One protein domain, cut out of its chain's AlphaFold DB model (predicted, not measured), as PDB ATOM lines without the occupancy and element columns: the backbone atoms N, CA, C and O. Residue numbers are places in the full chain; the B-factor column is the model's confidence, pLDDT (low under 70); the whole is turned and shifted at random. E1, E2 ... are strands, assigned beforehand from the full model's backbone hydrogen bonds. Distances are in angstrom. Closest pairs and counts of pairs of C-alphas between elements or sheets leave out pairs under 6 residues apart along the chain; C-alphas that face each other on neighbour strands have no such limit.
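What this domain is: This is residues 6 to 181 of the 264 residues of an uncharacterized protein of viral metagenome (UniProt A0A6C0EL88). One six-stranded sheet, curled like part of a barrel, folds back on itself until its edge strands E2 and E10 come close, and a three-stranded sheet E7 E6 E8 packs face to face with it as a sandwich. Two small hairpins, E3 E4 and E12 E13, lie away from this core. The printed part has 176 residues, with no named helix and 13 named strands, E1 to E13 in chain order; the class is all strand, though under half of the residues, 79, are in named strands. The large sheet, order E2 E1 E5 E11 E9 E10, and the three others are antiparallel. The whole is compact, with a radius of gyration of the C-alphas of 16.4 A and spans of 50 by 39 by 35 A.

Where its parts are: Begin in the large sheet: find C-alpha 6 at (207.025, 197.926, 165.901), where E1, residues 6 to 13, starts its 23.2 A. Its other strands are E2 at 18 to 22, E5 at 44 to 52, 23.9 A, E9 at 108 to 115, 23.0 A, E10 at 118 to 122 and E11 at 140 to 144. The second sheet has E6 at 63 to 70, 21.7 A, E7 at 78 to 84 and E8 at 95 to 100. Two further hairpins, each a sheet of two strands, are E3 at 25 to 29 with E4 at 32 to 36, and E12 at 169 to 172 with E13 at 175 to 178, ending at C-alpha 178, (210.205, 208.440, 167.614).

How they stand to each other: The large sheet is a folded sheet, bent into two leaves that face each other: E2 E1 E5 face E9 E10, with E11 as the hinge. Look at N 8 and O 49, 2.8 A, between E1 and E5, and N 11 and O 20, 2.9 A, between E1 and E2. At the hinge, N 50 and O 143 are 2.7 A apart, and N 110 and O 140 also 2.7 A. E9 and E10 are a hairpin, with N 113 and O 120 at 2.9 A. The closest C-alphas of E2 and E10, Ser 19 and Tyr 120, are 4.9 A apart. In the sandwich, two sheets face to face, the strands stand at 46 degrees; the closest C-alphas of E7 and E10, Val 79 and Leu 118, are 5.0 A apart. E2 runs on into E3 at 39 degrees. E3 and E12 are apart.

The domain as a whole: The C-alphas of Asp 73 and Glu 161, the two farthest apart, are 53.9 A apart. The printed part has no cut. The long links are E10 to E11 and E11 to E12. Mean pLDDT of the printed part is 79.2; 47 residues are under 70, among them residues 154 to 170 and 173 to 181.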
ATOM      1  N   VAL A   6     207.416 199.229 165.371       82.31
ATOM      2  CA  VAL A   6     207.025 197.926 165.901       82.31
ATOM      3  C   VAL A   6     208.218 197.234 166.567       82.31
ATOM      4  O   VAL A   6     209.329 197.252 166.032       82.31
ATOM      5  N   PRO A   7     208.032 196.658 167.769       89.06
ATOM      6  CA  PRO A   7     209.054 195.837 168.395       89.06
ATOM      7  C   PRO A   7     209.100 194.449 167.748       89.06
ATOM      8  O   PRO A   7     208.055 193.850 167.492       89.06
ATOM      9  N   LEU A   8     210.307 193.926 167.574       92.69
ATOM     10  CA  LEU A   8     210.602 192.557 167.168       92.69
ATOM     11  C   LEU A   8     211.564 191.918 168.171       92.69
ATOM     12  O   LEU A   8     212.304 192.595 168.888       92.69
ATOM     13  N   CYS A   9     211.535 190.596 168.227       92.94
ATOM     14  CA  CYS A   9     212.387 189.792 169.086       92.94
ATOM     15  C   CYS A   9     213.360 189.004 168.222       92.94
ATOM     16  O   CYS A   9     212.930 188.328 167.293       92.94
ATOM     17  N   LEU A  10     214.646 189.074 168.551       94.31
ATOM     18  CA  LEU A  10     215.680 188.251 167.945       94.31
ATOM     19  C   LEU A  10     216.091 187.153 168.920       94.31
ATOM     20  O   LEU A  10     216.525 187.446 170.037       94.31
ATOM     21  N   TYR A  11     216.003 185.906 168.479       93.69
ATOM     22  CA  TYR A  11     216.444 184.735 169.223       93.69
ATOM     23  C   TYR A  11     217.566 184.024 168.480       93.69
ATOM     24  O   TYR A  11     217.635 184.077 167.253       93.69
ATOM     25  N   LEU A  12     218.419 183.333 169.232       92.19
ATOM     26  CA  LEU A  12     219.506 182.526 168.698       92.19
ATOM     27  C   LEU A  12     219.451 181.117 169.277       92.19
ATOM     28  O   LEU A  12     219.426 180.944 170.496       92.19
ATOM     29  N   ASN A  13     219.494 180.121 168.399       91.50
ATOM     30  CA  ASN A  13     219.802 178.748 168.761       91.50
ATOM     31  C   ASN A  13     221.323 178.551 168.670       91.50
ATOM     32  O   ASN A  13     221.910 178.542 167.586       91.50
ATOM     33  N   ASP A  14     221.980 178.419 169.825       87.69
ATOM     34  CA  ASP A  14     223.441 178.319 169.894       87.69
ATOM     35  C   ASP A  14     223.987 176.999 169.319       87.69
ATOM     36  O   ASP A  14     225.161 176.964 168.936       87.69
ATOM     37  N   GLN A  15     223.158 175.944 169.247       87.00
ATOM     38  CA  GLN A  15     223.537 174.626 168.725       87.00
ATOM     39  C   GLN A  15     223.573 174.624 167.197       87.00
ATOM     40  O   GLN A  15     224.555 174.188 166.602       87.00
ATOM     41  N   THR A  16     222.516 175.130 166.560       86.81
ATOM     42  CA  THR A  16     222.392 175.176 165.095       86.81
ATOM     43  C   THR A  16     223.012 176.427 164.484       86.81
ATOM     44  O   THR A  16     223.127 176.509 163.264       86.81
ATOM     45  N   LYS A  17     223.375 177.419 165.312       88.12
ATOM     46  CA  LYS A  17     223.761 178.767 164.869       88.12
ATOM     47  C   LYS A  17     222.706 179.401 163.958       88.12
ATOM     48  O   LYS A  17     223.035 180.200 163.089       88.12
ATOM     49  N   SER A  18     221.432 179.068 164.165       89.88
ATOM     50  CA  SER A  18     220.310 179.691 163.466       89.88
ATOM     51  C   SER A  18     219.639 180.726 164.350       89.88
ATOM     52  O   SER A  18     219.525 180.573 165.566       89.88
ATOM     53  N   SER A  19     219.176 181.791 163.726       93.94
ATOM     54  CA  SER A  19     218.445 182.864 164.375       93.94
ATOM     55  C   SER A  19     216.978 182.835 163.979       93.94
ATOM     56  O   SER A  19     216.612 182.312 162.929       93.94
ATOM     57  N   TYR A  20     216.146 183.413 164.833       92.56
ATOM     58  CA  TYR A  20     214.706 183.502 164.644       92.56
ATOM     59  C   TYR A  20     214.237 184.917 164.981       92.56
ATOM     60  O   TYR A  20     214.560 185.443 166.053       92.56
ATOM     61  N   ILE A  21     213.489 185.534 164.068       93.12
ATOM     62  CA  ILE A  21     212.824 186.818 164.289       93.12
ATOM     63  C   ILE A  21     211.355 186.541 164.590       93.12
ATOM     64  O   ILE A  21     210.684 185.855 163.838       93.12
ATOM     65  N   GLY A  22     210.839 187.101 165.681       90.88
ATOM     66  CA  GLY A  22     209.447 186.903 166.079       90.88
ATOM     67  C   GLY A  22     208.777 188.177 166.572       90.88
ATOM     68  O   GLY A  22     209.431 189.132 167.003       90.88
ATOM     69  N   PHE A  23     207.445 188.177 166.566       90.00
ATOM     70  CA  PHE A  23     206.673 189.226 167.220       90.00
ATOM     71  C   PHE A  23     206.677 189.035 168.747       90.00
ATOM     72  O   PHE A  23     206.505 187.916 169.236       90.00
ATOM     73  N   PRO A  24     206.820 190.109 169.539       89.62
ATOM     74  CA  PRO A  24     206.643 190.028 170.981       89.62
ATOM     75  C   PRO A  24     205.177 189.781 171.343       89.62
ATOM     76  O   PRO A  24     204.256 190.268 170.684       89.62
ATOM     77  N   ALA A  25     204.951 189.117 172.477       86.50
ATOM     78  CA  ALA A  25     203.612 188.989 173.031       86.50
ATOM     79  C   ALA A  25     203.095 190.354 173.506       86.50
ATOM     80  O   ALA A  25     203.801 191.122 174.171       86.50
ATOM     81  N   LYS A  26     201.830 190.631 173.190       85.25
ATOM     82  CA  LYS A  26     201.107 191.834 173.598       85.25
ATOM     83  C   LYS A  26     200.308 191.541 174.870       85.25
ATOM     84  O   LYS A  26     199.376 190.745 174.837       85.25
ATOM     85  N   LYS A  27     200.633 192.201 175.984       81.50
ATOM     86  CA  LYS A  27     199.907 192.060 177.256       81.50
ATOM     87  C   LYS A  27     199.265 193.379 177.670       81.50
ATOM     88  O   LYS A  27     199.943 194.398 177.752       81.50
ATOM     89  N   HIS A  28     197.970 193.349 177.969       79.94
ATOM     90  CA  HIS A  28     197.267 194.480 178.571       79.94
ATOM     91  C   HIS A  28     197.561 194.512 180.080       79.94
ATOM     92  O   HIS A  28     197.332 193.533 180.789       79.94
ATOM     93  N   THR A  29     198.117 195.617 180.564       79.12
ATOM     94  CA  THR A  29     198.388 195.905 181.976       79.12
ATOM     95  C   THR A  29     197.577 197.121 182.423       79.12
ATOM     96  O   THR A  29     196.983 197.822 181.603       79.12
ATOM     97  N   LYS A  30     197.549 197.387 183.736       76.81
ATOM     98  CA  LYS A  30     196.885 198.578 184.297       76.81
ATOM     99  C   LYS A  30     197.475 199.889 183.752       76.81
ATOM    100  O   LYS A  30     196.749 200.863 183.614       76.81
ATOM    101  N   ASP A  31     198.756 199.867 183.377       73.69
ATOM    102  CA  ASP A  31     199.512 201.024 182.880       73.69
ATOM    103  C   ASP A  31     199.548 201.126 181.340       73.69
ATOM    104  O   ASP A  31     200.229 201.990 180.789       73.69
ATOM    105  N   GLY A  32     198.856 200.231 180.620       73.00
ATOM    106  CA  GLY A  32     198.792 200.230 179.155       73.00
ATOM    107  C   GLY A  32     199.109 198.876 178.515       73.00
ATOM    108  O   GLY A  32     198.852 197.821 179.079       73.00
ATOM    109  N   ILE A  33     199.631 198.880 177.287       74.31
ATOM    110  CA  ILE A  33     200.032 197.659 176.576       74.31
ATOM    111  C   ILE A  33     201.536 197.491 176.750       74.31
ATOM    112  O   ILE A  33     202.308 198.378 176.392       74.31
ATOM    113  N   LYS A  34     201.948 196.327 177.243       78.62
ATOM    114  CA  LYS A  34     203.348 195.925 177.344       78.62
ATOM    115  C   LYS A  34     203.671 194.900 176.262       78.62
ATOM    116  O   LYS A  34     202.946 193.917 176.105       78.62
ATOM    117  N   PHE A  35     204.770 195.125 175.551       83.25
ATOM    118  CA  PHE A  35     205.372 194.135 174.658       83.25
ATOM    119  C   PHE A  35     206.449 193.375 175.418       83.25
ATOM    120  O   PHE A  35     207.227 193.982 176.155       83.25
ATOM    121  N   SER A  36     206.458 192.053 175.277       86.62
ATOM    122  CA  SER A  36     207.479 191.202 175.877       86.62
ATOM    123  C   SER A  36     207.788 190.034 174.962       86.62
ATOM    124  O   SER A  36     206.899 189.234 174.655       86.62
ATOM    125  N   CYS A  37     209.059 189.898 174.601       90.00
ATOM    126  CA  CYS A  37     209.586 188.664 174.033       90.00
ATOM    127  C   CYS A  37     209.330 187.508 175.007       90.00
ATOM    128  O   CYS A  37     209.502 187.669 176.221       90.00
ATOM    129  N   GLN A  38     208.819 186.394 174.489       89.94
ATOM    130  CA  GLN A  38     208.547 185.197 175.279       89.94
ATOM    131  C   GLN A  38     209.748 184.259 175.188       89.94
ATOM    132  O   GLN A  38     210.415 184.241 174.159       89.94
ATOM    133  N   PRO A  39     210.052 183.486 176.237       88.81
ATOM    134  CA  PRO A  39     211.063 182.449 176.130       88.81
ATOM    135  C   PRO A  39     210.637 181.416 175.082       88.81
ATOM    136  O   PRO A  39     209.460 181.067 174.983       88.81
ATOM    137  N   ILE A  40     211.612 180.933 174.320       88.31
ATOM    138  CA  ILE A  40     211.422 179.944 173.266       88.31
ATOM    139  C   ILE A  40     212.300 178.725 173.599       88.31
ATOM    140  O   ILE A  40     213.450 178.921 174.000       88.31
ATOM    141  N   PRO A  41     211.796 177.481 173.481       86.75
ATOM    142  CA  PRO A  41     212.616 176.288 173.686       86.75
ATOM    143  C   PRO A  41     213.844 176.289 172.772       86.75
ATOM    144  O   PRO A  41     213.752 176.685 171.613       86.75
ATOM    145  N   ASP A  42     214.990 175.864 173.301       88.00
ATOM    146  CA  ASP A  42     216.246 175.700 172.550       88.00
ATOM    147  C   ASP A  42     216.797 176.975 171.878       88.00
ATOM    148  O   ASP A  42     217.727 176.914 171.073       88.00
ATOM    149  N   ALA A  43     216.272 178.151 172.240       90.69
ATOM    150  CA  ALA A  43     216.748 179.435 171.750       90.69
ATOM    151  C   ALA A  43     216.813 180.474 172.875       90.69
ATOM    152  O   ALA A  43     215.890 180.636 173.676       90.69
ATOM    153  N   ARG A  44     217.904 181.239 172.923       93.31
ATOM    154  CA  ARG A  44     218.042 182.366 173.849       93.31
ATOM    155  C   ARG A  44     217.583 183.659 173.194       93.31
ATOM    156  O   ARG A  44     217.849 183.896 172.018       93.31
ATOM    157  N   LEU A  45     216.940 184.529 173.970       92.38
ATOM    158  CA  LEU A  45     216.655 185.896 173.540       92.38
ATOM    159  C   LEU A  45     217.976 186.668 173.416       92.38
ATOM    160  O   LEU A  45     218.704 186.810 174.396       92.38
ATOM    161  N   VAL A  46     218.272 187.167 172.218       90.94
ATOM    162  CA  VAL A  46     219.431 188.030 171.951       90.94
ATOM    163  C   VAL A  46     219.068 189.473 172.268       90.94
ATOM    164  O   VAL A  46     219.748 190.123 173.056       90.94
ATOM    165  N   ALA A  47     217.980 189.969 171.677       91.00
ATOM    166  CA  ALA A  47     217.486 191.311 171.948       91.00
ATOM    167  C   ALA A  47     216.015 191.476 171.570       91.00
ATOM    168  O   ALA A  47     215.488 190.790 170.694       91.00
ATOM    169  N   GLN A  48     215.391 192.480 172.181       91.31
ATOM    170  CA  GLN A  48     214.242 193.152 171.595       91.31
ATOM    171  C   GLN A  48     214.753 194.378 170.835       91.31
ATOM    172  O   GLN A  48     215.394 195.253 171.422       91.31
ATOM    173  N   PHE A  49     214.457 194.441 169.545       91.62
ATOM    174  CA  PHE A  49     214.794 195.566 168.684       91.62
ATOM    175  C   PHE A  49     213.520 196.156 168.086       91.62
ATOM    176  O   PHE A  49     212.414 195.652 168.283       91.62
ATOM    177  N   TYR A  50     213.666 197.280 167.412       88.50
ATOM    178  CA  TYR A  50     212.573 198.095 166.940       88.50
ATOM    179  C   TYR A  50     212.822 198.457 165.482       88.50
ATOM    180  O   TYR A  50     213.928 198.836 165.093       88.50
ATOM    181  N   VAL A  51     211.772 198.329 164.685       88.00
ATOM    182  CA  VAL A  51     211.779 198.566 163.242       88.00
ATOM    183  C   VAL A  51     210.570 199.390 162.861       88.00
ATOM    184  O   VAL A  51     209.622 199.532 163.637       88.00
ATOM    185  N   VAL A  52     210.605 199.950 161.666       83.06
ATOM    186  CA  VAL A  52     209.534 200.808 161.194       83.06
ATOM    187  C   VAL A  52     208.400 199.945 160.638       83.06
ATOM    188  O   VAL A  52     208.634 198.951 159.946       83.06
ATOM    189  N   ASN A  53     207.168 200.274 161.028       79.94
ATOM    190  CA  ASN A  53     205.978 199.488 160.700       79.94
ATOM    191  C   ASN A  53     205.819 199.381 159.173       79.94
ATOM    192  O   ASN A  53     205.907 200.408 158.517       79.94
ATOM    193  N   PRO A  54     205.600 198.200 158.573       77.50
ATOM    194  CA  PRO A  54     205.402 198.094 157.125       77.50
ATOM    195  C   PRO A  54     204.117 198.769 156.615       77.50
ATOM    196  O   PRO A  54     204.039 199.069 155.427       77.50
ATOM    197  N   ASP A  55     203.129 199.018 157.480       72.38
ATOM    198  CA  ASP A  55     201.802 199.525 157.095       72.38
ATOM    199  C   ASP A  55     201.744 201.054 156.917       72.38
ATOM    200  O   ASP A  55     200.680 201.618 156.650       72.38
ATOM    201  N   ILE A  56     202.871 201.761 157.056       65.81
ATOM    202  CA  ILE A  56     202.909 203.200 156.754       65.81
ATOM    203  C   ILE A  56     202.769 203.411 155.255       65.81
ATOM    204  O   ILE A  56     203.405 202.756 154.434       65.81
ATOM    205  N   THR A  57     201.944 204.389 154.906       54.09
ATOM    206  CA  THR A  57     201.510 204.657 153.533       54.09
ATOM    207  C   THR A  57     202.635 205.092 152.593       54.09
ATOM    208  O   THR A  57     202.469 205.019 151.377       54.09
ATOM    209  N   THR A  58     203.776 205.540 153.121       63.53
ATOM    210  CA  THR A  58     204.945 205.933 152.331       63.53
ATOM    211  C   THR A  58     206.199 205.220 152.819       63.53
ATOM    212  O   THR A  58     206.491 205.203 154.014       63.53
ATOM    213  N   ARG A  59     206.967 204.650 151.876       63.28
ATOM    214  CA  ARG A  59     208.290 204.079 152.158       63.28
ATOM    215  C   ARG A  59     209.172 205.178 152.767       63.28
ATOM    216  O   ARG A  59     209.424 206.176 152.083       63.28
ATOM    217  N   PRO A  60     209.667 205.019 154.006       65.06
ATOM    218  CA  PRO A  60     210.566 206.000 154.587       65.06
ATOM    219  C   PRO A  60     211.880 206.044 153.785       65.06
ATOM    220  O   PRO A  60     212.415 204.992 153.427       65.06
ATOM    221  N   PRO A  61     212.433 207.226 153.476       61.94
ATOM    222  CA  PRO A  61     213.673 207.317 152.718       61.94
ATOM    223  C   PRO A  61     214.857 206.705 153.468       61.94
ATOM    224  O   PRO A  61     214.972 206.839 154.689       61.94
ATOM    225  N   GLY A  62     215.749 206.065 152.710       68.50
ATOM    226  CA  GLY A  62     216.904 205.335 153.244       68.50
ATOM    227  C   GLY A  62     216.556 203.981 153.874       68.50
ATOM    228  O   GLY A  62     217.440 203.333 154.428       68.50
ATOM    229  N   MET A  63     215.289 203.559 153.809       81.75
ATOM    230  CA  MET A  63     214.846 202.245 154.263       81.75
ATOM    231  C   MET A  63     214.378 201.380 153.103       81.75
ATOM    232  O   MET A  63     213.750 201.863 152.156       81.75
ATOM    233  N   ASP A  64     214.594 200.081 153.259       86.69
ATOM    234  CA  ASP A  64     213.991 199.057 152.424       86.69
ATOM    235  C   ASP A  64     212.993 198.227 153.225       86.69
ATOM    236  O   ASP A  64     213.073 198.108 154.451       86.69
ATOM    237  N   LEU A  65     211.994 197.706 152.514       87.88
ATOM    238  CA  LEU A  65     211.027 196.782 153.080       87.88
ATOM    239  C   LEU A  65     211.646 195.389 153.068       87.88
ATOM    240  O   LEU A  65     211.971 194.872 152.003       87.88
ATOM    241  N   PHE A  66     211.742 194.766 154.229       91.94
ATOM    242  CA  PHE A  66     212.211 193.400 154.390       91.94
ATOM    243  C   PHE A  66     211.050 192.445 154.651       91.94
ATOM    244  O   PHE A  66     210.025 192.828 155.216       91.94
ATOM    245  N   CYS A  67     211.237 191.193 154.249       91.75
ATOM    246  CA  CYS A  67     210.370 190.057 154.534       91.75
ATOM    247  C   CYS A  67     211.244 188.960 155.148       91.75
ATOM    248  O   CYS A  67     212.084 188.372 154.468       91.75
ATOM    249  N   ALA A  68     211.092 188.746 156.457       92.94
ATOM    250  CA  ALA A  68     211.741 187.662 157.186       92.94
ATOM    251  C   ALA A  68     210.800 186.456 157.209       92.94
ATOM    252  O   ALA A  68     209.740 186.507 157.839       92.94
ATOM    253  N   ARG A  69     211.157 185.399 156.478       92.31
ATOM    254  CA  ARG A  69     210.383 184.159 156.409       92.31
ATOM    255  C   ARG A  69     210.946 183.164 157.406       92.31
ATOM    256  O   ARG A  69     212.130 182.832 157.346       92.31
ATOM    257  N   ASP A  70     210.078 182.642 158.255       86.44
ATOM    258  CA  ASP A  70     210.425 181.565 159.172       86.44
ATOM    259  C   ASP A  70     210.100 180.200 158.564       86.44
ATOM    260  O   ASP A  70     209.238 180.070 157.691       86.44
ATOM    261  N   SER A  71     210.829 179.175 158.999       82.25
ATOM    262  CA  SER A  71     210.604 177.800 158.570       82.25
ATOM    263  C   SER A  71     209.200 177.338 158.993       82.25
ATOM    264  O   SER A  71     208.857 177.426 160.175       82.25
ATOM    265  N   PRO A  72     208.380 176.811 158.065       69.88
ATOM    266  CA  PRO A  72     207.085 176.232 158.414       69.88
ATOM    267  C   PRO A  72     207.235 174.943 159.240       69.88
ATOM    268  O   PRO A  72     206.375 174.645 160.066       69.88
ATOM    269  N   ASP A  73     208.340 174.215 159.043       69.00
ATOM    270  CA  ASP A  73     208.582 172.892 159.631       69.00
ATOM    271  C   ASP A  73     209.364 172.958 160.951       69.00
ATOM    272  O   ASP A  73     209.264 172.063 161.792       69.00
ATOM    273  N   SER A  74     210.132 174.028 161.164       60.28
ATOM    274  CA  SER A  74     210.831 174.302 162.418       60.28
ATOM    275  C   SER A  74     210.458 175.697 162.905       60.28
ATOM    276  O   SER A  74     210.877 176.700 162.347       60.28
ATOM    277  N   GLN A  75     209.707 175.793 164.002       62.72
ATOM    278  CA  GLN A  75     209.252 177.083 164.552       62.72
ATOM    279  C   GLN A  75     210.391 178.012 165.043       62.72
ATOM    280  O   GLN A  75     210.122 179.011 165.700       62.72
ATOM    281  N   LEU A  76     211.658 177.678 164.774       76.81
ATOM    282  CA  LEU A  76     212.850 178.196 165.448       76.81
ATOM    283  C   LEU A  76     213.984 178.583 164.485       76.81
ATOM    284  O   LEU A  76     215.155 178.576 164.870       76.81
ATOM    285  N   ALA A  77     213.667 178.892 163.228       85.81
ATOM    286  CA  ALA A  77     214.655 179.412 162.290       85.81
ATOM    287  C   ALA A  77     214.018 180.337 161.253       85.81
ATOM    288  O   ALA A  77     213.070 179.955 160.570       85.81
ATOM    289  N   THR A  78     214.601 181.519 161.087       90.06
ATOM    290  CA  THR A  78     214.398 182.346 159.902       90.06
ATOM    291  C   THR A  78     215.197 181.726 158.755       90.06
ATOM    292  O   THR A  78     216.406 181.507 158.870       90.06
ATOM    293  N   VAL A  79     214.507 181.399 157.664       90.81
ATOM    294  CA  VAL A  79     215.073 180.686 156.507       90.81
ATOM    295  C   VAL A  79     215.424 181.601 155.348       90.81
ATOM    296  O   VAL A  79     216.242 181.250 154.496       90.81
ATOM    297  N   ASP A  80     214.812 182.780 155.314       91.38
ATOM    298  CA  ASP A  80     215.106 183.793 154.320       91.38
ATOM    299  C   ASP A  80     214.859 185.192 154.877       91.38
ATOM    300  O   ASP A  80     213.928 185.421 155.653       91.38
ATOM    301  N   LEU A  81     215.697 186.127 154.446       93.19
ATOM    302  CA  LEU A  81     215.464 187.552 154.591       93.19
ATOM    303  C   LEU A  81     215.694 188.183 153.228       93.19
ATOM    304  O   LEU A  81     216.809 188.149 152.707       93.19
ATOM    305  N   SER A  82     214.648 188.767 152.663       90.81
ATOM    306  CA  SER A  82     214.707 189.385 151.342       90.81
ATOM    307  C   SER A  82     214.107 190.782 151.349       90.81
ATOM    308  O   SER A  82     213.221 191.106 152.144       90.81
ATOM    309  N   ILE A  83     214.622 191.623 150.453       88.50
ATOM    310  CA  ILE A  83     214.070 192.949 150.191       88.50
ATOM    311  C   ILE A  83     212.851 192.786 149.281       88.50
ATOM    312  O   ILE A  83     212.930 192.181 148.211       88.50
ATOM    313  N   VAL A  84     211.724 193.357 149.692       84.88
ATOM    314  CA  VAL A  84     210.474 193.374 148.935       84.88
ATOM    315  C   VAL A  84     210.278 194.754 148.319       84.88
ATOM    316  O   VAL A  84     210.339 195.784 148.988       84.88
ATOM    317  N   TYR A  85     210.023 194.793 147.014       72.94
ATOM    318  CA  TYR A  85     209.818 196.060 146.318       72.94
ATOM    319  C   TYR A  85     208.399 196.610 146.513       72.94
ATOM    320  O   TYR A  85     208.233 197.801 146.775       72.94
ATOM    321  N   ASP A  86     207.391 195.739 146.429       71.44
ATOM    322  CA  ASP A  86     205.980 196.121 146.464       71.44
ATOM    323  C   ASP A  86     205.414 196.095 147.901       71.44
ATOM    324  O   ASP A  86     205.243 195.016 148.477       71.44
ATOM    325  N   PRO A  87     205.092 197.257 148.503       66.31
ATOM    326  CA  PRO A  87     204.494 197.306 149.830       66.31
ATOM    327  C   PRO A  87     203.030 196.830 149.857       66.31
ATOM    328  O   PRO A  87     202.528 196.486 150.928       66.31
ATOM    329  N   PHE A  88     202.349 196.752 148.714       68.00
ATOM    330  CA  PHE A  88     200.954 196.322 148.622       68.00
ATOM    331  C   PHE A  88     200.815 194.815 148.382       68.00
ATOM    332  O   PHE A  88     199.746 194.248 148.616       68.00
ATOM    333  N   HIS A  89     201.895 194.141 147.978       65.06
ATOM    334  CA  HIS A  89     201.906 192.693 147.828       65.06
ATOM    335  C   HIS A  89     202.024 192.005 149.196       65.06
ATOM    336  O   HIS A  89     203.104 191.869 149.773       65.06
ATOM    337  N   TYR A  90     200.884 191.580 149.738       66.38
ATOM    338  CA  TYR A  90     200.823 190.916 151.035       66.38
ATOM    339  C   TYR A  90     201.230 189.438 150.934       66.38
ATOM    340  O   TYR A  90     200.484 188.613 150.406       66.38
ATOM    341  N   GLN A  91     202.389 189.101 151.499       69.00
ATOM    342  CA  GLN A  91     202.826 187.721 151.718       69.00
ATOM    343  C   GLN A  91     202.430 187.289 153.135       69.00
ATOM    344  O   GLN A  91     202.772 187.953 154.111       69.00
ATOM    345  N   LYS A  92     201.645 186.210 153.244       69.62
ATOM    346  CA  LYS A  92     201.085 185.713 154.519       69.62
ATOM    347  C   LYS A  92     202.119 185.031 155.419       69.62
ATOM    348  O   LYS A  92     201.840 184.797 156.588       69.62
ATOM    349  N   ASP A  93     203.265 184.683 154.860       81.75
ATOM    350  CA  ASP A  93     204.258 183.758 155.394       81.75
ATOM    351  C   ASP A  93     205.554 184.453 155.839       81.75
ATOM    352  O   ASP A  93     206.573 183.791 156.012       81.75
ATOM    353  N   CYS A  94     205.540 185.776 156.034       88.06
ATOM    354  CA  CYS A  94     206.708 186.479 156.552       88.06
ATOM    355  C   CYS A  94     206.387 187.675 157.448       88.06
ATOM    356  O   CYS A  94     205.337 188.315 157.350       88.06
ATOM    357  N   ILE A  95     207.348 187.998 158.311       89.19
ATOM    358  CA  ILE A  95     207.363 189.213 159.117       89.19
ATOM    359  C   ILE A  95     207.911 190.337 158.245       89.19
ATOM    360  O   ILE A  95     209.078 190.327 157.848       89.19
ATOM    361  N   ARG A  96     207.053 191.312 157.946       88.94
ATOM    362  CA  ARG A  96     207.405 192.475 157.132       88.94
ATOM    363  C   ARG A  96     207.813 193.643 158.015       88.94
ATOM    364  O   ARG A  96     207.149 193.916 159.013       88.94
ATOM    365  N   PHE A  97     208.879 194.340 157.648       89.62
ATOM    366  CA  PHE A  97     209.318 195.539 158.361       89.62
ATOM    367  C   PHE A  97     210.221 196.426 157.514       89.62
ATOM    368  O   PHE A  97     210.922 195.945 156.630       89.62
ATOM    369  N   TYR A  98     210.233 197.721 157.817       87.88
ATOM    370  CA  TYR A  98     211.205 198.652 157.259       87.88
ATOM    371  C   TYR A  98     212.434 198.752 158.163       87.88
ATOM    372  O   TYR A  98     212.317 198.969 159.374       87.88
ATOM    373  N   ALA A  99     213.611 198.627 157.558       90.31
ATOM    374  CA  ALA A  99     214.897 198.869 158.200       90.31
ATOM    375  C   ALA A  99     215.807 199.664 157.260       90.31
ATOM    376  O   ALA A  99     215.608 199.680 156.043       90.31
ATOM    377  N   TRP A 100     216.798 200.342 157.829       85.81
ATOM    378  CA  TRP A 100     217.763 201.099 157.043       85.81
ATOM    379  C   TRP A 100     218.826 200.177 156.456       85.81
ATOM    380  O   TRP A 100     219.290 199.260 157.128       85.81
ATOM    381  N   VAL A 101     219.232 200.458 155.222       83.00
ATOM    382  CA  VAL A 101     220.340 199.765 154.534       83.00
ATOM    383  C   VAL A 101     221.654 200.546 154.609       83.00
ATOM    384  O   VAL A 101     222.710 200.053 154.228       83.00
ATOM    385  N   GLU A 102     221.601 201.766 155.141       77.19
ATOM    386  CA  GLU A 102     222.747 202.648 155.347       77.19
ATOM    387  C   GLU A 102     222.834 203.074 156.824       77.19
ATOM    388  O   GLU A 102     221.805 203.118 157.507       77.19
ATOM    389  N   PRO A 103     224.035 203.406 157.342       73.88
ATOM    390  CA  PRO A 103     224.198 203.838 158.723       73.88
ATOM    391  C   PRO A 103     223.361 205.074 159.057       73.88
ATOM    392  O   PRO A 103     223.459 206.112 158.401       73.88
ATOM    393  N   VAL A 104     222.601 204.994 160.150       70.12
ATOM    394  CA  VAL A 104     221.749 206.086 160.635       70.12
ATOM    395  C   VAL A 104     222.084 206.444 162.078       70.12
ATOM    396  O   VAL A 104     222.235 205.539 162.898       70.12
ATOM    397  N   PRO A 105     222.152 207.744 162.430       67.88
ATOM    398  CA  PRO A 105     222.273 208.209 163.808       67.88
ATOM    399  C   PRO A 105     221.427 207.422 164.817       67.88
ATOM    400  O   PRO A 105     220.206 207.343 164.697       67.88
ATOM    401  N   HIS A 106     222.087 206.908 165.856       74.88
ATOM    402  CA  HIS A 106     221.529 206.116 166.958       74.88
ATOM    403  C   HIS A 106     220.953 204.741 166.590       74.88
ATOM    404  O   HIS A 106     220.455 204.053 167.485       74.88
ATOM    405  N   ALA A 107     221.021 204.326 165.326       81.69
ATOM    406  CA  ALA A 107     220.729 202.954 164.943       81.69
ATOM    407  C   ALA A 107     221.913 202.038 165.291       81.69
ATOM    408  O   ALA A 107     223.053 202.487 165.436       81.69
ATOM    409  N   THR A 108     221.631 200.750 165.424       87.94
ATOM    410  CA  THR A 108     222.617 199.698 165.672       87.94
ATOM    411  C   THR A 108     222.678 198.785 164.446       87.94
ATOM    412  O   THR A 108     221.615 198.398 163.946       87.94
ATOM    413  N   PRO A 109     223.881 198.443 163.945       92.06
ATOM    414  CA  PRO A 109     224.019 197.468 162.873       92.06
ATOM    415  C   PRO A 109     223.566 196.087 163.352       92.06
ATOM    416  O   PRO A 109     223.988 195.597 164.397       92.06
ATOM    417  N   LEU A 110     222.703 195.459 162.571       94.81
ATOM    418  CA  LEU A 110     222.314 194.067 162.677       94.81
ATOM    419  C   LEU A 110     222.870 193.366 161.442       94.81
ATOM    420  O   LEU A 110     222.337 193.479 160.337       94.81
ATOM    421  N   HIS A 111     223.986 192.686 161.642       95.19
ATOM    422  CA  HIS A 111     224.629 191.904 160.607       95.19
ATOM    423  C   HIS A 111     223.829 190.630 160.343       95.19
ATOM    424  O   HIS A 111     223.263 190.030 161.264       95.19
ATOM    425  N   VAL A 112     223.781 190.239 159.075       95.62
ATOM    426  CA  VAL A 112     222.973 189.132 158.579       95.62
ATOM    427  C   VAL A 112     223.855 188.203 157.754       95.62
ATOM    428  O   VAL A 112     224.447 188.602 156.753       95.62
ATOM    429  N   TRP A 113     223.896 186.936 158.146       95.81
ATOM    430  CA  TRP A 113     224.624 185.886 157.447       95.81
ATOM    431  C   TRP A 113     223.684 184.763 157.047       95.81
ATOM    432  O   TRP A 113     222.670 184.513 157.703       95.81
ATOM    433  N   LYS A 114     224.054 184.050 155.987       94.38
ATOM    434  CA  LYS A 114     223.295 182.930 155.437       94.38
ATOM    435  C   LYS A 114     224.189 181.711 155.243       94.38
ATOM    436  O   LYS A 114     225.294 181.836 154.728       94.38
ATOM    437  N   SER A 115     223.686 180.536 155.613       92.56
ATOM    438  CA  SER A 115     224.274 179.235 155.284       92.56
ATOM    439  C   SER A 115     223.173 178.287 154.814       92.56
ATOM    440  O   SER A 115     222.331 177.852 155.599       92.56
ATOM    441  N   GLY A 116     223.123 178.007 153.508       89.50
ATOM    442  CA  GLY A 116     222.012 177.258 152.915       89.50
ATOM    443  C   GLY A 116     220.667 177.951 153.173       89.50
ATOM    444  O   GLY A 116     220.444 179.066 152.704       89.50
ATOM    445  N   SER A 117     219.782 177.291 153.923       88.06
ATOM    446  CA  SER A 117     218.469 177.811 154.337       88.06
ATOM    447  C   SER A 117     218.444 178.347 155.771       88.06
ATOM    448  O   SER A 117     217.366 178.480 156.335       88.06
ATOM    449  N   LEU A 118     219.595 178.565 156.411       90.25
ATOM    450  CA  LEU A 118     219.669 179.094 157.771       90.25
ATOM    451  C   LEU A 118     220.200 180.521 157.748       90.25
ATOM    452  O   LEU A 118     221.235 180.798 157.139       90.25
ATOM    453  N   MET A 119     219.505 181.405 158.456       94.00
ATOM    454  CA  MET A 119     219.946 182.772 158.691       94.00
ATOM    455  C   MET A 119     220.528 182.901 160.100       94.00
ATOM    456  O   MET A 119     220.002 182.335 161.062       94.00
ATOM    457  N   TYR A 120     221.597 183.680 160.229       94.88
ATOM    458  CA  TYR A 120     222.181 184.088 161.502       94.88
ATOM    459  C   TYR A 120     222.196 185.613 161.572       94.88
ATOM    460  O   TYR A 120     222.534 186.276 160.594       94.88
ATOM    461  N   PHE A 121     221.820 186.163 162.722       94.94
ATOM    462  CA  PHE A 121     221.754 187.598 162.961       94.94
ATOM    463  C   PHE A 121     222.553 187.946 164.215       94.94
ATOM    464  O   PHE A 121     222.418 187.293 165.250       94.94
ATOM    465  N   SER A 122     223.355 189.006 164.152       92.81
ATOM    466  CA  SER A 122     224.163 189.469 165.283       92.81
ATOM    467  C   SER A 122     224.342 190.978 165.251       92.81
ATOM    468  O   SER A 122     224.469 191.587 164.193       92.81
ATOM    469  N   PHE A 123     224.379 191.584 166.435       91.06
ATOM    470  CA  PHE A 123     224.716 193.000 166.592       91.06
ATOM    471  C   PHE A 123     226.229 193.257 166.606       91.06
ATOM    472  O   PHE A 123     226.657 194.401 166.507       91.06
ATOM    473  N   GLY A 124     227.044 192.206 166.737       85.50
ATOM    474  CA  GLY A 124     228.489 192.270 166.526       85.50
ATOM    475  C   GLY A 124     228.852 191.754 165.140       85.50
ATOM    476  O   GLY A 124     228.131 190.926 164.597       85.50
ATOM    477  N   LYS A 125     229.994 192.179 164.592       82.12
ATOM    478  CA  LYS A 125     230.502 191.749 163.273       82.12
ATOM    479  C   LYS A 125     231.139 190.343 163.276       82.12
ATOM    480  O   LYS A 125     231.857 189.970 162.355       82.12
ATOM    481  N   GLU A 126     230.953 189.577 164.343       82.50
ATOM    482  CA  GLU A 126     231.577 188.264 164.493       82.50
ATOM    483  C   GLU A 126     230.922 187.246 163.552       82.50
ATOM    484  O   GLU A 126     229.715 187.014 163.620       82.50
ATOM    485  N   ASP A 127     231.736 186.644 162.681       82.31
ATOM    486  CA  ASP A 127     231.318 185.577 161.772       82.31
ATOM    487  C   ASP A 127     230.847 184.345 162.580       82.31
ATOM    488  O   ASP A 127     231.604 183.854 163.429       82.31
ATOM    489  N   PRO A 128     229.627 183.819 162.341       87.81
ATOM    490  CA  PRO A 128     229.126 182.618 163.016       87.81
ATOM    491  C   PRO A 128     229.919 181.335 162.705       87.81
ATOM    492  O   PRO A 128     229.720 180.324 163.386       87.81
ATOM    493  N   GLY A 129     230.820 181.352 161.717       86.12
ATOM    494  CA  GLY A 129     231.772 180.287 161.426       86.12
ATOM    495  C   GLY A 129     231.599 179.660 160.041       86.12
ATOM    496  O   GLY A 129     230.978 180.203 159.130       86.12
ATOM    497  N   LYS A 130     232.190 178.471 159.859       80.94
ATOM    498  CA  LYS A 130     232.320 177.832 158.539       80.94
ATOM    499  C   LYS A 130     230.968 177.643 157.842       80.94
ATOM    500  O   LYS A 130     230.089 176.966 158.362       80.94
ATOM    501  N   GLY A 131     230.880 178.146 156.613       87.94
ATOM    502  CA  GLY A 131     229.741 177.937 155.715       87.94
ATOM    503  C   GLY A 131     228.701 179.055 155.736       87.94
ATOM    504  O   GLY A 131     227.764 178.991 154.942       87.94
ATOM    505  N   PHE A 132     228.859 180.060 156.596       93.31
ATOM    506  CA  PHE A 132     228.062 181.277 156.550       93.31
ATOM    507  C   PHE A 132     228.730 182.333 155.670       93.31
ATOM    508  O   PHE A 132     229.945 182.513 155.691       93.31
ATOM    509  N   THR A 133     227.918 183.044 154.899       94.19
ATOM    510  CA  THR A 133     228.330 184.211 154.118       94.19
ATOM    511  C   THR A 133     227.445 185.386 154.489       94.19
ATOM    512  O   THR A 133     226.225 185.230 154.582       94.19
ATOM    513  N   GLU A 134     228.046 186.550 154.717       93.69
ATOM    514  CA  GLU A 134     227.297 187.791 154.926       93.69
ATOM    515  C   GLU A 134     226.481 188.108 153.660       93.69
ATOM    516  O   GLU A 134     226.966 187.920 152.545       93.69
ATOM    517  N   VAL A 135     225.217 188.505 153.823       91.94
ATOM    518  CA  VAL A 135     224.343 188.849 152.686       91.94
ATOM    519  C   VAL A 135     224.654 190.256 152.169       91.94
ATOM    520  O   VAL A 135     225.045 191.122 152.944       91.94
ATOM    521  N   ASP A 136     224.418 190.517 150.882       90.38
ATOM    522  CA  ASP A 136     224.870 191.754 150.213       90.38
ATOM    523  C   ASP A 136     224.332 193.060 150.823       90.38
ATOM    524  O   ASP A 136     224.978 194.101 150.734       90.38
ATOM    525  N   PHE A 137     223.147 193.022 151.438       87.50
ATOM    526  CA  PHE A 137     222.533 194.181 152.096       87.50
ATOM    527  C   PHE A 137     222.882 194.290 153.593       87.50
ATOM    528  O   PHE A 137     222.330 195.140 154.289       87.50
ATOM    529  N   SER A 138     223.733 193.406 154.120       91.25
ATOM    530  CA  SER A 138     224.176 193.437 155.514       91.25
ATOM    531  C   SER A 138     225.291 194.475 155.726       91.25
ATOM    532  O   SER A 138     226.176 194.609 154.880       91.25
ATOM    533  N   PRO A 139     225.308 195.174 156.876       93.56
ATOM    534  CA  PRO A 139     224.300 195.130 157.934       93.56
ATOM    535  C   PRO A 139     223.043 195.922 157.562       93.56
ATOM    536  O   PRO A 139     223.115 196.965 156.915       93.56
ATOM    537  N   ILE A 140     221.900 195.478 158.083       93.50
ATOM    538  CA  ILE A 140     220.725 196.348 158.197       93.50
ATOM    539  C   ILE A 140     220.829 197.126 159.507       93.50
ATOM    540  O   ILE A 140     221.359 196.619 160.491       93.50
ATOM    541  N   TYR A 141     220.321 198.349 159.567       89.44
ATOM    542  CA  TYR A 141     220.377 199.161 160.779       89.44
ATOM    543  C   TYR A 141     218.995 199.207 161.420       89.44
ATOM    544  O   TYR A 141     217.994 199.499 160.765       89.44
ATOM    545  N   VAL A 142     218.944 198.895 162.713       91.06
ATOM    546  CA  VAL A 142     217.711 198.806 163.503       91.06
ATOM    547  C   VAL A 142     217.835 199.623 164.783       91.06
ATOM    548  O   VAL A 142     218.917 200.061 165.169       91.06
ATOM    549  N   LEU A 143     216.721 199.839 165.473       87.38
ATOM    550  CA  LEU A 143     216.706 200.566 166.736       87.38
ATOM    551  C   LEU A 143     216.751 199.582 167.910       87.38
ATOM    552  O   LEU A 143     215.975 198.634 167.967       87.38
ATOM    553  N   ILE A 144     217.620 199.823 168.888       86.06
ATOM    554  CA  ILE A 144     217.681 199.061 170.145       86.06
ATOM    555  C   ILE A 144     217.317 199.980 171.304       86.06
ATOM    556  O   ILE A 144     217.637 201.169 171.269       86.06
ATOM    557  N   ASP A 145     216.662 199.430 172.333       79.56
ATOM    558  CA  ASP A 145     216.275 200.157 173.548       79.56
ATOM    559  C   ASP A 145     217.410 201.084 174.025       79.56
ATOM    560  O   ASP A 145     218.497 200.592 174.346       79.56
ATOM    561  N   PRO A 146     217.195 202.414 174.081       69.75
ATOM    562  CA  PRO A 146     218.242 203.379 174.419       69.75
ATOM    563  C   PRO A 146     218.800 203.185 175.837       69.75
ATOM    564  O   PRO A 146     219.873 203.692 176.148       69.75
ATOM    565  N   ARG A 147     218.101 202.441 176.704       73.44
ATOM    566  CA  ARG A 147     218.537 202.126 178.071       73.44
ATOM    567  C   ARG A 147     219.627 201.052 178.118       73.44
ATOM    568  O   ARG A 147     220.284 200.920 179.147       73.44
ATOM    569  N   ILE A 148     219.835 200.298 177.036       73.88
ATOM    570  CA  ILE A 148     220.920 199.310 176.929       73.88
ATOM    571  C   ILE A 148     222.231 200.069 176.697       73.88
ATOM    572  O   ILE A 148     222.439 200.631 175.623       73.88
ATOM    573  N   LYS A 149     223.100 200.144 177.708       67.50
ATOM    574  CA  LYS A 149     224.309 200.987 177.655       67.50
ATOM    575  C   LYS A 149     225.379 200.461 176.697       67.50
ATOM    576  O   LYS A 149     226.012 201.268 176.030       67.50
ATOM    577  N   ASP A 150     225.492 199.143 176.564       70.50
ATOM    578  CA  ASP A 150     226.582 198.487 175.823       70.50
ATOM    579  C   ASP A 150     226.222 198.138 174.369       70.50
ATOM    580  O   ASP A 150     226.929 197.381 173.710       70.50
ATOM    581  N   ALA A 151     225.107 198.661 173.850       69.38
ATOM    582  CA  ALA A 151     224.764 198.488 172.441       69.38
ATOM    583  C   ALA A 151     225.654 199.386 171.571       69.38
ATOM    584  O   ALA A 151     225.690 200.602 171.786       69.38
ATOM    585  N   ASP A 152     226.316 198.798 170.572       72.56
ATOM    586  CA  ASP A 152     227.064 199.553 169.570       72.56
ATOM    587  C   ASP A 152     226.079 200.380 168.734       72.56
ATOM    588  O   ASP A 152     225.192 199.854 168.060       72.56
ATOM    589  N   ARG A 153     226.151 201.702 168.855       74.75
ATOM    590  CA  ARG A 153     225.240 202.624 168.177       74.75
ATOM    591  C   ARG A 153     226.050 203.535 167.286       74.75
ATOM    592  O   ARG A 153     227.035 204.133 167.723       74.75
ATOM    593  N   ILE A 154     225.557 203.736 166.070       63.97
ATOM    594  CA  ILE A 154     226.055 204.791 165.200       63.97
ATOM    595  C   ILE A 154     225.902 206.113 165.949       63.97
ATOM    596  O   ILE A 154     224.804 206.490 166.372       63.97
ATOM    597  N   LYS A 155     227.022 206.807 166.161       62.66
ATOM    598  CA  LYS A 155     227.037 208.067 166.906       62.66
ATOM    599  C   LYS A 155     226.086 209.055 166.244       62.66
ATOM    600  O   LYS A 155     226.169 209.309 165.044       62.66
ATOM    601  N   GLY A 156     225.176 209.604 167.040       55.59
ATOM    602  CA  GLY A 156     224.303 210.668 166.576       55.59
ATOM    603  C   GLY A 156     225.047 211.984 166.394       55.59
ATOM    604  O   GLY A 156     226.161 212.170 166.895       55.59
ATOM    605  N   PHE A 157     224.408 212.931 165.708       42.03
ATOM    606  CA  PHE A 157     224.905 214.302 165.664       42.03
ATOM    607  C   PHE A 157     224.932 214.889 167.081       42.03
ATOM    608  O   PHE A 157     223.944 214.839 167.819       42.03
ATOM    609  N   LYS A 158     226.075 215.461 167.477       41.53
ATOM    610  CA  LYS A 158     226.158 216.277 168.691       41.53
ATOM    611  C   LYS A 158     225.383 217.567 168.432       41.53
ATOM    612  O   LYS A 158     225.691 218.287 167.484       41.53
ATOM    613  N   GLY A 159     224.374 217.850 169.252       41.72
ATOM    614  CA  GLY A 159     223.666 219.128 169.177       41.72
ATOM    615  C   GLY A 159     224.607 220.303 169.475       41.72
ATOM    616  O   GLY A 159     225.688 220.111 170.037       41.72
ATOM    617  N   ARG A 160     224.182 221.534 169.150       35.50
ATOM    618  CA  ARG A 160     224.949 222.782 169.377       35.50
ATOM    619  C   ARG A 160     225.458 222.978 170.815       35.50
ATOM    620  O   ARG A 160     226.376 223.762 171.017       35.50
ATOM    621  N   GLU A 161     224.912 222.260 171.795       39.50
ATOM    622  CA  GLU A 161     225.329 222.330 173.204       39.50
ATOM    623  C   GLU A 161     226.342 221.253 173.637       39.50
ATOM    624  O   GLU A 161     226.591 221.095 174.829       39.50
ATOM    625  N   GLY A 162     226.901 220.449 172.726       35.78
ATOM    626  CA  GLY A 162     227.894 219.423 173.084       35.78
ATOM    627  C   GLY A 162     227.347 218.247 173.910       35.78
ATOM    628  O   GLY A 162     228.095 217.322 174.223       35.78
ATOM    629  N   LYS A 163     226.045 218.238 174.217       39.53
ATOM    630  CA  LYS A 163     225.323 217.076 174.742       39.53
ATOM    631  C   LYS A 163     225.100 216.091 173.593       39.53
ATOM    632  O   LYS A 163     224.680 216.505 172.507       39.53
ATOM    633  N   GLU A 164     225.403 214.810 173.813       46.97
ATOM    634  CA  GLU A 164     224.992 213.748 172.888       46.97
ATOM    635  C   GLU A 164     223.500 213.920 172.601       46.97
ATOM    636  O   GLU A 164     222.692 214.052 173.524       46.97
ATOM    637  N   GLY A 165     223.175 214.053 171.313       45.41
ATOM    638  CA  GLY A 165     221.839 214.394 170.850       45.41
ATOM    639  C   GLY A 165     220.796 213.468 171.462       45.41
ATOM    640  O   GLY A 165     221.041 212.277 171.663       45.41
ATOM    641  N   GLN A 166     219.637 214.044 171.782       51.38
ATOM    642  CA  GLN A 166     218.450 213.311 172.207       51.38
ATOM    643  C   GLN A 166     218.287 212.068 171.313       51.38
ATOM    644  O   GLN A 166     218.256 212.203 170.094       51.38
ATOM    645  N   GLY A 167     218.263 210.869 171.910       54.50
ATOM    646  CA  GLY A 167     218.262 209.616 171.146       54.50
ATOM    647  C   GLY A 167     217.141 209.553 170.105       54.50
ATOM    648  O   GLY A 167     216.088 210.156 170.294       54.50
ATOM    649  N   ALA A 168     217.360 208.793 169.026       56.62
ATOM    650  CA  ALA A 168     216.440 208.669 167.885       56.62
ATOM    651  C   ALA A 168     214.971 208.404 168.244       56.62
ATOM    652  O   ALA A 168     214.035 208.820 167.555       56.62
ATOM    653  N   PHE A 169     214.769 207.700 169.347       64.88
ATOM    654  CA  PHE A 169     213.472 207.385 169.902       64.88
ATOM    655  C   PHE A 169     213.586 207.318 171.428       64.88
ATOM    656  O   PHE A 169     214.676 207.186 171.991       64.88
ATOM    657  N   GLU A 170     212.456 207.419 172.115       69.00
ATOM    658  CA  GLU A 170     212.330 207.040 173.518       69.00
ATOM    659  C   GLU A 170     211.356 205.896 173.691       69.00
ATOM    660  O   GLU A 170     210.501 205.636 172.851       69.00
ATOM    661  N   ILE A 171     211.465 205.240 174.838       70.00
ATOM    662  CA  ILE A 171     210.436 204.335 175.317       70.00
ATOM    663  C   ILE A 171     209.652 205.075 176.397       70.00
ATOM    664  O   ILE A 171     210.094 205.164 177.544       70.00
ATOM    665  N   LYS A 172     208.485 205.606 176.032       70.94
ATOM    666  CA  LYS A 172     207.564 206.281 176.953       70.94
ATOM    667  C   LYS A 172     206.416 205.337 177.287       70.94
ATOM    668  O   LYS A 172     205.749 204.828 176.392       70.94
ATOM    669  N   ASN A 173     206.197 205.058 178.571       69.19
ATOM    670  CA  ASN A 173     205.166 204.118 179.043       69.19
ATOM    671  C   ASN A 173     205.252 202.713 178.398       69.19
ATOM    672  O   ASN A 173     204.230 202.092 178.133       69.19
ATOM    673  N   ASN A 174     206.463 202.204 178.137       66.00
ATOM    674  CA  ASN A 174     206.725 200.948 177.402       66.00
ATOM    675  C   ASN A 174     206.338 200.957 175.911       66.00
ATOM    676  O   ASN A 174     206.284 199.897 175.286       66.00
ATOM    677  N   TYR A 175     206.115 202.135 175.327       67.12
ATOM    678  CA  TYR A 175     205.916 202.296 173.893       67.12
ATOM    679  C   TYR A 175     207.126 202.980 173.263       67.12
ATOM    680  O   TYR A 175     207.532 204.033 173.759       67.12
ATOM    681  N   PRO A 176     207.682 202.429 172.170       68.38
ATOM    682  CA  PRO A 176     208.650 203.159 171.373       68.38
ATOM    683  C   PRO A 176     207.947 204.357 170.722       68.38
ATOM    684  O   PRO A 176     206.898 204.210 170.095       68.38
ATOM    685  N   GLN A 177     208.509 205.544 170.909       68.19
ATOM    686  CA  GLN A 177     208.075 206.793 170.298       68.19
ATOM    687  C   GLN A 177     209.280 207.423 169.617       68.19
ATOM    688  O   GLN A 177     210.293 207.680 170.272       68.19
ATOM    689  N   PHE A 178     209.183 207.670 168.312       64.75
ATOM    690  CA  PHE A 178     210.205 208.440 167.614       64.75
ATOM    691  C   PHE A 178     210.333 209.818 168.263       64.75
ATOM    692  O   PHE A 178     209.335 210.501 168.483       64.75
ATOM    693  N   LYS A 179     211.570 210.232 168.557       57.50
ATOM    694  CA  LYS A 179     211.851 211.624 168.936       57.50
ATOM    695  C   LYS A 179     212.068 212.507 167.720       57.50
ATOM    696  O   LYS A 179     212.041 213.727 167.833       57.50
ATOM    697  N   PHE A 180     212.291 211.900 166.560       50.53
ATOM    698  CA  PHE A 180     212.433 212.631 165.320       50.53
ATOM    699  C   PHE A 180     211.066 213.081 164.806       50.53
ATOM    700  O   PHE A 180     210.311 212.293 164.239       50.53
ATOM    701  N   SER A 181     210.772 214.372 164.914       37.59
ATOM    702  CA  SER A 181     209.875 215.010 163.955       37.59
ATOM    703  C   SER A 181     210.625 215.116 162.619       37.59
ATOM    704  O   SER A 181     211.507 215.960 162.478       37.59
TER     705      SER A 181